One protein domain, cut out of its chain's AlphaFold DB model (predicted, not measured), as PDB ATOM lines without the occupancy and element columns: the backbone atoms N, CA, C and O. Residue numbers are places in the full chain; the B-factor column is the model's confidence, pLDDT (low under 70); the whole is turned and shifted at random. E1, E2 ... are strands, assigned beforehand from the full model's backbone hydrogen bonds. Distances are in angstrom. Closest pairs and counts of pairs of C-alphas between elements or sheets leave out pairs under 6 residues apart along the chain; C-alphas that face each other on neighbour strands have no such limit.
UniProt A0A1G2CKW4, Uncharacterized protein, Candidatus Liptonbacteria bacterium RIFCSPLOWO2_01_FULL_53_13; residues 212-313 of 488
ATOM      1  N   GLN A 212     323.597 416.846 295.282       58.59
ATOM      2  CA  GLN A 212     324.141 415.844 296.211       58.59
ATOM      3  C   GLN A 212     325.091 414.736 295.692       58.59
ATOM      4  O   GLN A 212     324.697 413.797 295.009       58.59
ATOM      5  N   TYR A 213     326.330 414.762 296.207       44.22
ATOM      6  CA  TYR A 213     327.186 413.590 296.470       44.22
ATOM      7  C   TYR A 213     328.221 413.953 297.555       44.22
ATOM      8  O   TYR A 213     328.753 415.062 297.505       44.22
ATOM      9  N   VAL A 214     328.534 413.070 298.519       53.81
ATOM     10  CA  VAL A 214     329.635 413.284 299.490       53.81
ATOM     11  C   VAL A 214     330.415 411.992 299.767       53.81
ATOM     12  O   VAL A 214     329.878 411.031 300.305       53.81
ATOM     13  N   ASN A 215     331.694 412.043 299.385       43.53
ATOM     14  CA  ASN A 215     332.895 411.393 299.933       43.53
ATOM     15  C   ASN A 215     332.700 410.229 300.941       43.53
ATOM     16  O   ASN A 215     332.477 410.476 302.116       43.53
ATOM     17  N   THR A 216     332.655 408.955 300.543       58.00
ATOM     18  CA  THR A 216     333.806 408.047 300.294       58.00
ATOM     19  C   THR A 216     334.802 407.833 301.457       58.00
ATOM     20  O   THR A 216     335.092 408.718 302.248       58.00
ATOM     21  N   ASN A 217     335.341 406.610 301.540       51.19
ATOM     22  CA  ASN A 217     336.354 406.098 302.485       51.19
ATOM     23  C   ASN A 217     335.962 405.946 303.973       51.19
ATOM     24  O   ASN A 217     336.472 405.026 304.609       51.19
ATOM     25  N   SER A 218     335.047 406.748 304.520       49.88
ATOM     26  CA  SER A 218     334.427 406.507 305.840       49.88
ATOM     27  C   SER A 218     333.104 407.263 305.971       49.88
ATOM     28  O   SER A 218     333.061 408.423 305.574       49.88
ATOM     29  N   ASP A 219     332.072 406.619 306.528       56.81
ATOM     30  CA  ASP A 219     330.683 407.082 306.713       56.81
ATOM     31  C   ASP A 219     330.424 408.602 306.539       56.81
ATOM     32  O   ASP A 219     330.515 409.366 307.505       56.81
ATOM     33  N   PRO A 220     330.051 409.067 305.325       59.12
ATOM     34  CA  PRO A 220     329.671 410.459 305.086       59.12
ATOM     35  C   PRO A 220     328.370 410.838 305.800       59.12
ATOM     36  O   PRO A 220     327.263 410.648 305.288       59.12
ATOM     37  N   THR A 221     328.494 411.443 306.978       62.72
ATOM     38  CA  THR A 221     327.354 411.965 307.734       62.72
ATOM     39  C   THR A 221     326.861 413.293 307.154       62.72
ATOM     40  O   THR A 221     327.501 414.335 307.310       62.72
ATOM     41  N   PHE A 222     325.677 413.283 306.537       65.50
ATOM     42  CA  PHE A 222     324.926 414.503 306.234       65.50
ATOM     43  C   PHE A 222     324.057 414.896 307.436       65.50
ATOM     44  O   PHE A 222     323.114 414.181 307.765       65.50
ATOM     45  N   ASN A 223     324.274 416.080 308.019       73.56
ATOM     46  CA  ASN A 223     323.355 416.625 309.034       73.56
ATOM     47  C   ASN A 223     321.928 416.831 308.481       73.56
ATOM     48  O   ASN A 223     320.959 416.797 309.238       73.56
ATOM     49  N   SER A 224     321.795 417.066 307.168       79.06
ATOM     50  CA  SER A 224     320.531 416.956 306.430       79.06
ATOM     51  C   SER A 224     320.709 417.064 304.919       79.06
ATOM     52  O   SER A 224     321.624 417.736 304.446       79.06
ATOM     53  N   VAL A 225     319.748 416.510 304.184       84.19
ATOM     54  CA  VAL A 225     319.531 416.690 302.744       84.19
ATOM     55  C   VAL A 225     318.311 417.584 302.531       84.19
ATOM     56  O   VAL A 225     317.292 417.387 303.193       84.19
ATOM     57  N   TYR A 226     318.375 418.525 301.589       81.81
ATOM     58  CA  TYR A 226     317.222 419.303 301.121       81.81
ATOM     59  C   TYR A 226     316.925 418.917 299.670       81.81
ATOM     60  O   TYR A 226     317.841 418.887 298.856       81.81
ATOM     61  N   LEU A 227     315.669 418.593 299.351       78.25
ATOM     62  CA  LEU A 227     315.327 417.934 298.077       78.25
ATOM     63  C   LEU A 227     314.820 418.885 296.979       78.25
ATOM     64  O   LEU A 227     314.906 418.554 295.801       78.25
ATOM     65  N   ALA A 228     314.262 420.038 297.360       69.94
ATOM     66  CA  ALA A 228     313.688 421.019 296.422       69.94
ATOM     67  C   ALA A 228     313.562 422.443 296.998       69.94
ATOM     68  O   ALA A 228     313.509 423.416 296.253       69.94
ATOM     69  N   ASN A 229     313.453 422.573 298.322       67.44
ATOM     70  CA  ASN A 229     313.278 423.829 299.053       67.44
ATOM     71  C   ASN A 229     313.666 423.613 300.534       67.44
ATOM     72  O   ASN A 229     313.996 422.494 300.928       67.44
ATOM     73  N   SER A 230     313.585 424.655 301.367       68.94
ATOM     74  CA  SER A 230     313.912 424.612 302.806       68.94
ATOM     75  C   SER A 230     313.034 423.685 303.664       68.94
ATOM     76  O   SER A 230     313.387 423.401 304.805       68.94
ATOM     77  N   ASN A 231     311.894 423.231 303.142       76.00
ATOM     78  CA  ASN A 231     310.830 422.564 303.897       76.00
ATOM     79  C   ASN A 231     310.718 421.065 303.558       76.00
ATOM     80  O   ASN A 231     310.149 420.302 304.335       76.00
ATOM     81  N   ASN A 232     311.247 420.640 302.405       88.44
ATOM     82  CA  ASN A 232     311.349 419.242 301.980       88.44
ATOM     83  C   ASN A 232     312.753 418.707 302.301       88.44
ATOM     84  O   ASN A 232     313.696 418.923 301.531       88.44
ATOM     85  N   ARG A 233     312.891 418.031 303.449       88.19
ATOM     86  CA  ARG A 233     314.187 417.722 304.081       88.19
ATOM     87  C   ARG A 233     314.249 416.277 304.591       88.19
ATOM     88  O   ARG A 233     313.290 415.805 305.195       88.19
ATOM     89  N   LEU A 234     315.391 415.612 304.405       91.31
ATOM     90  CA  LEU A 234     315.725 414.315 305.011       91.31
ATOM     91  C   LEU A 234     316.830 414.522 306.052       91.31
ATOM     92  O   LEU A 234     317.824 415.182 305.744       91.31
ATOM     93  N   TYR A 235     316.681 414.001 307.270       89.69
ATOM     94  CA  TYR A 235     317.700 414.121 308.324       89.69
ATOM     95  C   TYR A 235     317.547 413.058 309.423       89.69
ATOM     96  O   TYR A 235     316.647 412.224 309.361       89.69
ATOM     97  N   GLN A 236     318.443 413.065 310.412       91.00
ATOM     98  CA  GLN A 236     318.371 412.192 311.587       91.00
ATOM     99  C   GLN A 236     317.258 412.655 312.541       91.00
ATOM    100  O   GLN A 236     317.251 413.807 312.976       91.00
ATOM    101  N   GLY A 237     316.336 411.750 312.857       90.25
ATOM    102  CA  GLY A 237     315.203 411.967 313.752       90.25
ATOM    103  C   GLY A 237     315.405 411.435 315.169       90.25
ATOM    104  O   GLY A 237     316.502 411.049 315.590       90.25
ATOM    105  N   THR A 238     314.303 411.405 315.910       90.44
ATOM    106  CA  THR A 238     314.243 410.968 317.306       90.44
ATOM    107  C   THR A 238     314.635 409.495 317.428       90.44
ATOM    108  O   THR A 238     314.036 408.625 316.801       90.44
ATOM    109  N   GLY A 239     315.644 409.190 318.248       89.88
ATOM    110  CA  GLY A 239     316.142 407.816 318.392       89.88
ATOM    111  C   GLY A 239     316.915 407.301 317.171       89.88
ATOM    112  O   GLY A 239     316.950 406.096 316.949       89.88
ATOM    113  N   ASN A 240     317.539 408.196 316.394       90.19
ATOM    114  CA  ASN A 240     318.341 407.887 315.200       90.19
ATOM    115  C   ASN A 240     317.531 407.313 314.019       90.19
ATOM    116  O   ASN A 240     318.075 406.615 313.163       90.19
ATOM    117  N   THR A 241     316.237 407.630 313.952       95.06
ATOM    118  CA  THR A 241     315.368 407.349 312.800       95.06
ATOM    119  C   THR A 241     315.761 408.175 311.569       95.06
ATOM    120  O   THR A 241     316.423 409.210 311.669       95.06
ATOM    121  N   LEU A 242     315.306 407.756 310.385       95.00
ATOM    122  CA  LEU A 242     315.238 408.630 309.215       95.00
ATOM    123  C   LEU A 242     313.996 409.518 309.336       95.00
ATOM    124  O   LEU A 242     312.873 409.016 309.303       95.00
ATOM    125  N   HIS A 243     314.200 410.827 309.438       94.31
ATOM    126  CA  HIS A 243     313.152 411.838 309.505       94.31
ATOM    127  C   HIS A 243     312.915 412.459 308.122       94.31
ATOM    128  O   HIS A 243     313.830 413.022 307.513       94.31
ATOM    129  N   VAL A 244     311.675 412.381 307.639       94.81
ATOM    130  CA  VAL A 244     311.226 412.887 306.334       94.81
ATOM    131  C   VAL A 244     310.251 414.040 306.559       94.81
ATOM    132  O   VAL A 244     309.081 413.819 306.869       94.81
ATOM    133  N   GLN A 245     310.732 415.275 306.415       92.50
ATOM    134  CA  GLN A 245     309.967 416.501 306.661       92.50
ATOM    135  C   GLN A 245     309.366 417.070 305.369       92.50
ATOM    136  O   GLN A 245     310.009 417.102 304.315       92.50
ATOM    137  N   THR A 246     308.147 417.591 305.492       92.88
ATOM    138  CA  THR A 246     307.433 418.387 304.482       92.88
ATOM    139  C   THR A 246     306.879 419.676 305.120       92.88
ATOM    140  O   THR A 246     306.840 419.764 306.351       92.88
ATOM    141  N   PRO A 247     306.358 420.656 304.348       91.06
ATOM    142  CA  PRO A 247     305.620 421.797 304.908       91.06
ATOM    143  C   PRO A 247     304.411 421.421 305.785       91.06
ATOM    144  O   PRO A 247     303.943 422.249 306.562       91.06
ATOM    145  N   SER A 248     303.875 420.205 305.640       92.56
ATOM    146  CA  SER A 248     302.611 419.769 306.247       92.56
ATOM    147  C   SER A 248     302.780 418.776 307.401       92.56
ATOM    148  O   SER A 248     301.775 418.258 307.882       92.56
ATOM    149  N   GLY A 249     304.015 418.504 307.835       94.06
ATOM    150  CA  GLY A 249     304.348 417.510 308.863       94.06
ATOM    151  C   GLY A 249     305.492 416.583 308.447       94.06
ATOM    152  O   GLY A 249     306.098 416.777 307.385       94.06
ATOM    153  N   TYR A 250     305.775 415.577 309.273       94.94
ATOM    154  CA  TYR A 250     306.866 414.621 309.057       94.94
ATOM    155  C   TYR A 250     306.450 413.155 309.207       94.94
ATOM    156  O   TYR A 250     305.422 412.839 309.807       94.94
ATOM    157  N   ILE A 251     307.294 412.253 308.702       97.00
ATOM    158  CA  ILE A 251     307.299 410.829 309.059       97.00
ATOM    159  C   ILE A 251     308.711 410.453 309.528       97.00
ATOM    160  O   ILE A 251     309.687 410.763 308.847       97.00
ATOM    161  N   GLU A 252     308.821 409.781 310.673       96.69
ATOM    162  CA  GLU A 252     310.053 409.146 311.145       96.69
ATOM    163  C   GLU A 252     309.993 407.627 310.939       96.69
ATOM    164  O   GLU A 252     308.953 406.996 311.151       96.69
ATOM    165  N   MET A 253     311.111 407.039 310.507       97.06
ATOM    166  CA  MET A 253     311.219 405.618 310.162       97.06
ATOM    167  C   MET A 253     312.496 404.998 310.736       97.06
ATOM    168  O   MET A 253     313.597 405.480 310.469       97.06
ATOM    169  N   GLY A 254     312.366 403.908 311.491       95.56
ATOM    170  CA  GLY A 254     313.495 403.127 312.017       95.56
ATOM    171  C   GLY A 254     313.249 402.565 313.426       95.56
ATOM    172  O   GLY A 254     312.236 402.884 314.045       95.56
ATOM    173  N   PRO A 255     314.123 401.696 313.961       94.88
ATOM    174  CA  PRO A 255     313.968 401.172 315.316       94.88
ATOM    175  C   PRO A 255     314.324 402.220 316.381       94.88
ATOM    176  O   PRO A 255     315.484 402.587 316.524       94.88
ATOM    177  N   GLN A 256     313.338 402.665 317.167       93.19
ATOM    178  CA  GLN A 256     313.553 403.543 318.333       93.19
ATOM    179  C   GLN A 256     313.853 402.752 319.627       93.19
ATOM    180  O   GLN A 256     314.040 403.329 320.696       93.19
ATOM    181  N   ASN A 257     313.904 401.419 319.540       90.94
ATOM    182  CA  ASN A 257     314.384 400.491 320.568       90.94
ATOM    183  C   ASN A 257     314.825 399.167 319.911       90.94
ATOM    184  O   ASN A 257     314.700 398.991 318.701       90.94
ATOM    185  N   THR A 258     315.328 398.223 320.710       92.19
ATOM    186  CA  THR A 258     315.845 396.927 320.235       92.19
ATOM    187  C   THR A 258     314.781 395.932 319.756       92.19
ATOM    188  O   THR A 258     315.150 394.873 319.259       92.19
ATOM    189  N   SER A 259     313.488 396.222 319.935       92.44
ATOM    190  CA  SER A 259     312.410 395.230 319.789       92.44
ATOM    191  C   SER A 259     311.508 395.457 318.575       92.44
ATOM    192  O   SER A 259     310.955 394.493 318.048       92.44
ATOM    193  N   TRP A 260     311.346 396.705 318.122       90.25
ATOM    194  CA  TRP A 260     310.399 397.054 317.056       90.25
ATOM    195  C   TRP A 260     310.975 398.077 316.070       90.25
ATOM    196  O   TRP A 260     311.626 399.044 316.462       90.25
ATOM    197  N   ALA A 261     310.665 397.922 314.781       92.69
ATOM    198  CA  ALA A 261     310.803 399.000 313.801       92.69
ATOM    199  C   ALA A 261     309.614 399.965 313.942       92.69
ATOM    200  O   ALA A 261     308.471 399.517 314.023       92.69
ATOM    201  N   HIS A 262     309.875 401.271 313.992       94.44
ATOM    202  CA  HIS A 262     308.854 402.296 314.204       94.44
ATOM    203  C   HIS A 262     308.597 403.062 312.903       94.44
ATOM    204  O   HIS A 262     309.520 403.350 312.140       94.44
ATOM    205  N   PHE A 263     307.326 403.396 312.686       94.94
ATOM    206  CA  PHE A 263     306.852 404.350 311.692       94.94
ATOM    207  C   PHE A 263     305.954 405.332 312.447       94.94
ATOM    208  O   PHE A 263     304.886 404.950 312.927       94.94
ATOM    209  N   THR A 264     306.409 406.568 312.620       94.62
ATOM    210  CA  THR A 264     305.757 407.588 313.460       94.62
ATOM    211  C   THR A 264     305.600 408.899 312.696       94.62
ATOM    212  O   THR A 264     306.249 409.123 311.678       94.62
ATOM    213  N   THR A 265     304.685 409.760 313.134       96.00
ATOM    214  CA  THR A 265     304.361 411.026 312.464       96.00
ATOM    215  C   THR A 265     303.778 412.017 313.471       96.00
ATOM    216  O   THR A 265     303.229 411.610 314.494       96.00
ATOM    217  N   ASP A 266     303.879 413.314 313.180       96.06
ATOM    218  CA  ASP A 266     303.172 414.378 313.905       96.06
ATOM    219  C   ASP A 266     301.716 414.572 313.437       96.06
ATOM    220  O   ASP A 266     300.982 415.397 313.983       96.06
ATOM    221  N   ARG A 267     301.286 413.833 312.408       96.75
ATOM    222  CA  ARG A 267     299.902 413.817 311.933       96.75
ATOM    223  C   ARG A 267     299.061 412.886 312.808       96.75
ATOM    224  O   ARG A 267     299.507 411.816 313.200       96.75
ATOM    225  N   GLY A 268     297.805 413.249 313.069       93.56
ATOM    226  CA  GLY A 268     296.930 412.450 313.943       93.56
ATOM    227  C   GLY A 268     296.590 411.044 313.419       93.56
ATOM    228  O   GLY A 268     296.154 410.201 314.197       93.56
ATOM    229  N   GLN A 269     296.759 410.788 312.115       92.00
ATOM    230  CA  GLN A 269     296.474 409.509 311.456       92.00
ATOM    231  C   GLN A 269     297.389 409.312 310.233       92.00
ATOM    232  O   GLN A 269     297.783 410.286 309.589       92.00
ATOM    233  N   PHE A 270     297.655 408.055 309.866       93.56
ATOM    234  CA  PHE A 270     298.233 407.702 308.565       93.56
ATOM    235  C   PHE A 270     297.136 407.573 307.500       93.56
ATOM    236  O   PHE A 270     296.078 407.001 307.763       93.56
ATOM    237  N   TYR A 271     297.409 408.047 306.282       92.94
ATOM    238  CA  TYR A 271     296.536 407.878 305.119       92.94
ATOM    239  C   TYR A 271     297.237 407.043 304.044       92.94
ATOM    240  O   TYR A 271     298.348 407.370 303.627       92.94
ATOM    241  N   PHE A 272     296.564 405.998 303.560       91.62
ATOM    242  CA  PHE A 272     297.039 405.151 302.469       91.62
ATOM    243  C   PHE A 272     296.062 405.242 301.293       91.62
ATOM    244  O   PHE A 272     294.920 404.803 301.394       91.62
ATOM    245  N   GLY A 273     296.515 405.783 300.158       92.88
ATOM    246  CA  GLY A 273     295.715 405.880 298.925       92.88
ATOM    247  C   GLY A 273     295.550 404.553 298.167       92.88
ATOM    248  O   GLY A 273     295.085 404.539 297.031       92.88
ATOM    249  N   SER A 274     295.991 403.435 298.744       91.44
ATOM    250  CA  SER A 274     295.916 402.081 298.184       91.44
ATOM    251  C   SER A 274     295.893 401.049 299.322       91.44
ATOM    252  O   SER A 274     296.355 401.371 300.420       91.44
ATOM    253  N   PRO A 275     295.375 399.824 299.106       83.50
ATOM    254  CA  PRO A 275     295.300 398.804 300.153       83.50
ATOM    255  C   PRO A 275     296.672 398.420 300.721       83.50
ATOM    256  O   PRO A 275     297.625 398.200 299.973       83.50
ATOM    257  N   VAL A 276     296.753 398.278 302.046       86.06
ATOM    258  CA  VAL A 276     297.951 397.796 302.747       86.06
ATOM    259  C   VAL A 276     297.831 396.290 302.970       86.06
ATOM    260  O   VAL A 276     296.935 395.833 303.676       86.06
ATOM    261  N   TYR A 277     298.747 395.516 302.386       81.19
ATOM    262  CA  TYR A 277     298.832 394.068 302.584       81.19
ATOM    263  C   TYR A 277     299.864 393.748 303.671       81.19
ATOM    264  O   TYR A 277     301.031 394.111 303.548       81.19
ATOM    265  N   VAL A 278     299.439 393.050 304.730       81.12
ATOM    266  CA  VAL A 278     300.289 392.678 305.874       81.12
ATOM    267  C   VAL A 278     300.397 391.159 305.960       81.12
ATOM    268  O   VAL A 278     299.394 390.474 306.141       81.12
ATOM    269  N   ASN A 279     301.616 390.626 305.866       78.19
ATOM    270  CA  ASN A 279     301.891 389.214 306.129       78.19
ATOM    271  C   ASN A 279     302.130 389.011 307.634       78.19
ATOM    272  O   ASN A 279     303.258 389.137 308.109       78.19
ATOM    273  N   GLY A 280     301.057 388.777 308.392       77.69
ATOM    274  CA  GLY A 280     301.112 388.644 309.847       77.69
ATOM    275  C   GLY A 280     299.840 389.151 310.520       77.69
ATOM    276  O   GLY A 280     298.733 388.813 310.114       77.69
ATOM    277  N   SER A 281     299.994 389.949 311.574       75.12
ATOM    278  CA  SER A 281     298.900 390.577 312.327       75.12
ATOM    279  C   SER A 281     299.188 392.060 312.536       75.12
ATOM    280  O   SER A 281     300.349 392.456 312.621       75.12
ATOM    281  N   VAL A 282     298.141 392.875 312.645       82.44
ATOM    282  CA  VAL A 282     298.253 394.293 313.029       82.44
ATOM    283  C   VAL A 282     297.896 394.389 314.507       82.44
ATOM    284  O   VAL A 282     296.849 393.889 314.900       82.44
ATOM    285  N   CYS A 283     298.737 394.998 315.342       76.38
ATOM    286  CA  CYS A 283     298.534 395.011 316.794       76.38
ATOM    287  C   CYS A 283     298.479 396.427 317.361       76.38
ATOM    288  O   CYS A 283     299.216 397.310 316.924       76.38
ATOM    289  N   VAL A 284     297.631 396.627 318.370       79.00
ATOM    290  CA  VAL A 284     297.653 397.838 319.200       79.00
ATOM    291  C   VAL A 284     298.848 397.744 320.150       79.00
ATOM    292  O   VAL A 284     299.056 396.711 320.784       79.00
ATOM    293  N   TYR A 285     299.640 398.813 320.262       76.75
ATOM    294  CA  TYR A 285     300.796 398.836 321.163       76.75
ATOM    295  C   TYR A 285     300.358 398.622 322.622       76.75
ATOM    296  O   TYR A 285     299.496 399.339 323.126       76.75
ATOM    297  N   GLY A 286     300.932 397.614 323.288       75.19
ATOM    298  CA  GLY A 286     300.533 397.207 324.642       75.19
ATOM    299  C   GLY A 286     299.143 396.557 324.747       75.19
ATOM    300  O   GLY A 286     298.641 396.403 325.856       75.19
ATOM    301  N   GLY A 287     298.514 396.189 323.624       66.31
ATOM    302  CA  GLY A 287     297.155 395.650 323.570       66.31
ATOM    303  C   GLY A 287     296.995 394.470 322.606       66.31
ATOM    304  O   GLY A 287     297.933 393.725 322.331       66.31
ATOM    305  N   ASN A 288     295.770 394.282 322.110       66.81
ATOM    306  CA  ASN A 288     295.399 393.118 321.303       66.81
ATOM    307  C   ASN A 288     295.896 393.201 319.846       66.81
ATOM    308  O   ASN A 288     296.052 394.283 319.272       66.81
ATOM    309  N   CYS A 289     296.060 392.028 319.230       64.81
ATOM    310  CA  CYS A 289     296.349 391.872 317.807       64.81
ATOM    311  C   CYS A 289     295.092 391.527 317.000       64.81
ATOM    312  O   CYS A 289     294.368 390.584 317.322       64.81
ATOM    313  N   PHE A 290     294.886 392.234 315.893       66.31
ATOM    314  CA  PHE A 290     294.009 391.827 314.803       66.31
ATOM    315  C   PHE A 290     294.727 390.743 313.988       66.31
ATOM    316  O   PHE A 290     295.689 391.032 313.274       66.31
ATOM    317  N   VAL A 291     294.268 389.494 314.119       61.06
ATOM    318  CA  VAL A 291     294.816 388.322 313.418       61.06
ATOM    319  C   VAL A 291     293.912 387.986 312.219       61.06
ATOM    320  O   VAL A 291     292.862 387.370 312.415       61.06
ATOM    321  N   PRO A 292     294.258 388.382 310.979       56.16
ATOM    322  CA  PRO A 292     293.387 388.250 309.809       56.16
ATOM    323  C   PRO A 292     293.409 386.828 309.222       56.16
ATOM    324  O   PRO A 292     293.749 386.621 308.059       56.16
ATOM    325  N   ASN A 293     293.025 385.819 310.011       49.75
ATOM    326  CA  ASN A 293     292.942 384.434 309.541       49.75
ATOM    327  C   ASN A 293     291.645 384.196 308.732       49.75
ATOM    328  O   ASN A 293     290.714 383.528 309.179       49.75
ATOM    329  N   GLY A 294     291.572 384.818 307.550       51.09
ATOM    330  CA  GLY A 294     290.485 384.657 306.574       51.09
ATOM    331  C   GLY A 294     289.290 385.613 306.702       51.09
ATOM    332  O   GLY A 294     288.309 385.427 305.987       51.09
ATOM    333  N   GLY A 295     289.344 386.623 307.578       47.53
ATOM    334  CA  GLY A 295     288.269 387.609 307.757       47.53
ATOM    335  C   GLY A 295     288.619 389.000 307.216       47.53
ATOM    336  O   GLY A 295     289.547 389.636 307.710       47.53
ATOM    337  N   THR A 296     287.849 389.501 306.247       41.31
ATOM    338  CA  THR A 296     287.865 390.916 305.835       41.31
ATOM    339  C   THR A 296     287.086 391.775 306.829       41.31
ATOM    340  O   THR A 296     285.949 391.460 307.167       41.31
ATOM    341  N   PHE A 297     287.680 392.892 307.257       49.00
ATOM    342  CA  PHE A 297     287.068 393.872 308.159       49.00
ATOM    343  C   PHE A 297     286.852 395.190 307.401       49.00
ATOM    344  O   PHE A 297     287.784 395.694 306.775       49.00
ATOM    345  N   THR A 298     285.646 395.761 307.448       42.75
ATOM    346  CA  THR A 298     285.323 397.034 306.774       42.75
ATOM    347  C   THR A 298     284.694 398.037 307.740       42.75
ATOM    348  O   THR A 298     283.478 398.222 307.750       42.75
ATOM    349  N   SER A 299     285.520 398.703 308.547       41.38
ATOM    350  CA  SER A 299     285.108 399.859 309.354       41.38
ATOM    351  C   SER A 299     285.054 401.118 308.477       41.38
ATOM    352  O   SER A 299     286.086 401.730 308.195       41.38
ATOM    353  N   GLY A 300     283.861 401.483 308.001       39.03
ATOM    354  CA  GLY A 300     283.627 402.731 307.263       39.03
ATOM    355  C   GLY A 300     283.407 403.932 308.199       39.03
ATOM    356  O   GLY A 300     282.955 403.738 309.324       39.03
ATOM    357  N   PRO A 301     283.668 405.178 307.760       41.59
ATOM    358  CA  PRO A 301     283.610 406.377 308.607       41.59
ATOM    359  C   PRO A 301     282.178 406.925 308.799       41.59
ATOM    360  O   PRO A 301     281.966 408.137 308.775       41.59
ATOM    361  N   TYR A 302     281.180 406.050 308.947       39.59
ATOM    362  CA  TYR A 302     279.763 406.423 309.032       39.59
ATOM    363  C   TYR A 302     279.117 405.884 310.311       39.59
ATOM    364  O   TYR A 302     279.465 404.812 310.792       39.59
ATOM    365  N   THR A 303     278.163 406.640 310.855       38.31
ATOM    366  CA  THR A 303     277.686 406.585 312.255       38.31
ATOM    367  C   THR A 303     276.905 405.333 312.672       38.31
ATOM    368  O   THR A 303     276.359 405.300 313.772       38.31
ATOM    369  N   ASN A 304     276.837 404.312 311.820       40.66
ATOM    370  CA  ASN A 304     276.100 403.076 312.061       40.66
ATOM    371  C   ASN A 304     277.118 401.929 312.093       40.66
ATOM    372  O   ASN A 304     277.469 401.378 311.049       40.66
ATOM    373  N   ASP A 305     277.639 401.630 313.285       41.31
ATOM    374  CA  ASP A 305     278.785 400.735 313.469       41.31
ATOM    375  C   ASP A 305     278.416 399.273 313.150       41.31
ATOM    376  O   ASP A 305     277.726 398.587 313.908       41.31
ATOM    377  N   TRP A 306     278.804 398.819 311.957       42.59
ATOM    378  CA  TRP A 306     278.351 397.561 311.362       42.59
ATOM    379  C   TRP A 306     279.497 396.563 311.225       42.59
ATOM    380  O   TRP A 306     280.167 396.485 310.190       42.59
ATOM    381  N   PHE A 307     279.660 395.722 312.245       52.12
ATOM    382  CA  PHE A 307     280.575 394.588 312.187       52.12
ATOM    383  C   PHE A 307     280.076 393.509 311.208       52.12
ATOM    384  O   PHE A 307     279.307 392.615 311.558       52.12
ATOM    385  N   ARG A 308     280.518 393.608 309.952       47.00
ATOM    386  CA  ARG A 308     280.230 392.650 308.877       47.00
ATOM    387  C   ARG A 308     281.415 391.713 308.664       47.00
ATOM    388  O   ARG A 308     282.510 392.179 308.366       47.00
ATOM    389  N   VAL A 309     281.170 390.403 308.719       49.88
ATOM    390  CA  VAL A 309     282.130 389.370 308.299       49.88
ATOM    391  C   VAL A 309     281.501 388.529 307.194       49.88
ATOM    392  O   VAL A 309     280.673 387.659 307.448       49.88
ATOM    393  N   ASN A 310     281.911 388.794 305.953       41.94
ATOM    394  CA  ASN A 310     281.547 387.987 304.789       41.94
ATOM    395  C   ASN A 310     282.623 386.916 304.565       41.94
ATOM    396  O   ASN A 310     283.589 387.151 303.843       41.94
ATOM    397  N   GLY A 311     282.462 385.749 305.194       43.59
ATOM    398  CA  GLY A 311     283.376 384.612 305.054       43.59
ATOM    399  C   GLY A 311     282.624 383.285 304.965       43.59
ATOM    400  O   GLY A 311     281.779 382.987 305.802       43.59
ATOM    401  N   THR A 312     282.940 382.466 303.963       42.81
ATOM    402  CA  THR A 312     282.146 381.282 303.571       42.81
ATOM    403  C   THR A 312     282.268 380.068 304.511       42.81
ATOM    404  O   THR A 312     281.684 379.029 304.220       42.81
ATOM    405  N   ALA A 313     283.051 380.145 305.598       43.34
ATOM    406  CA  ALA A 313     283.394 378.966 306.408       43.34
ATOM    407  C   ALA A 313     283.619 379.194 307.918       43.34
ATOM    408  O   ALA A 313     283.360 378.280 308.695       43.34
TER     409      ALA A 313
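Overview. This is residues 212 to 313 of the 488 residues of an uncharacterized protein of Candidatus Liptonbacteria bacterium RIFCSPLOWO2_01_FULL_53_13 (UniProt A0A1G2CKW4). With little regular structure, this is a small four-stranded sheet, E1 to E4, with long loops trailing away beyond both edges. Residues 215 to 220, 271 to 277 and 300 to 305 stick out. Of 102 printed residues, 19 are in named strands, all strand by class, in a meander, each strand the antiparallel neighbour of the one before, order E1 E2 E3 E4. It is only just extended, close to loose, with radius of gyration of the C-alphas 19.3 A and spans 59 by 30 by 24 A.

Arrangement. Look first at inner strands E2, residues 242 to 246, and E3, residues 249 to 254, a hairpin: N 244 and O 251 are 2.8 A apart, within hydrogen-bond range. Edge strand E1, residues 233 to 236, forms a hairpin with E2, N 243 to O 235 2.8 A. Edge strand E4, residues 262 to 265, forms one with E3, N 252 to O 264 2.8 A.

Along the chain. Find C-alpha 233 at (314.187, 417.722, 304.081), where E1 begins; E3 runs 17.3 A from first to last C-alpha, and E4 ends at C-alpha 265 at (304.361, 411.026, 312.464).

Size, cuts and confidence. The printed part has no cut; pLDDT is under 70 at residues 212 to 222, 228 to 230 and 287 to 313.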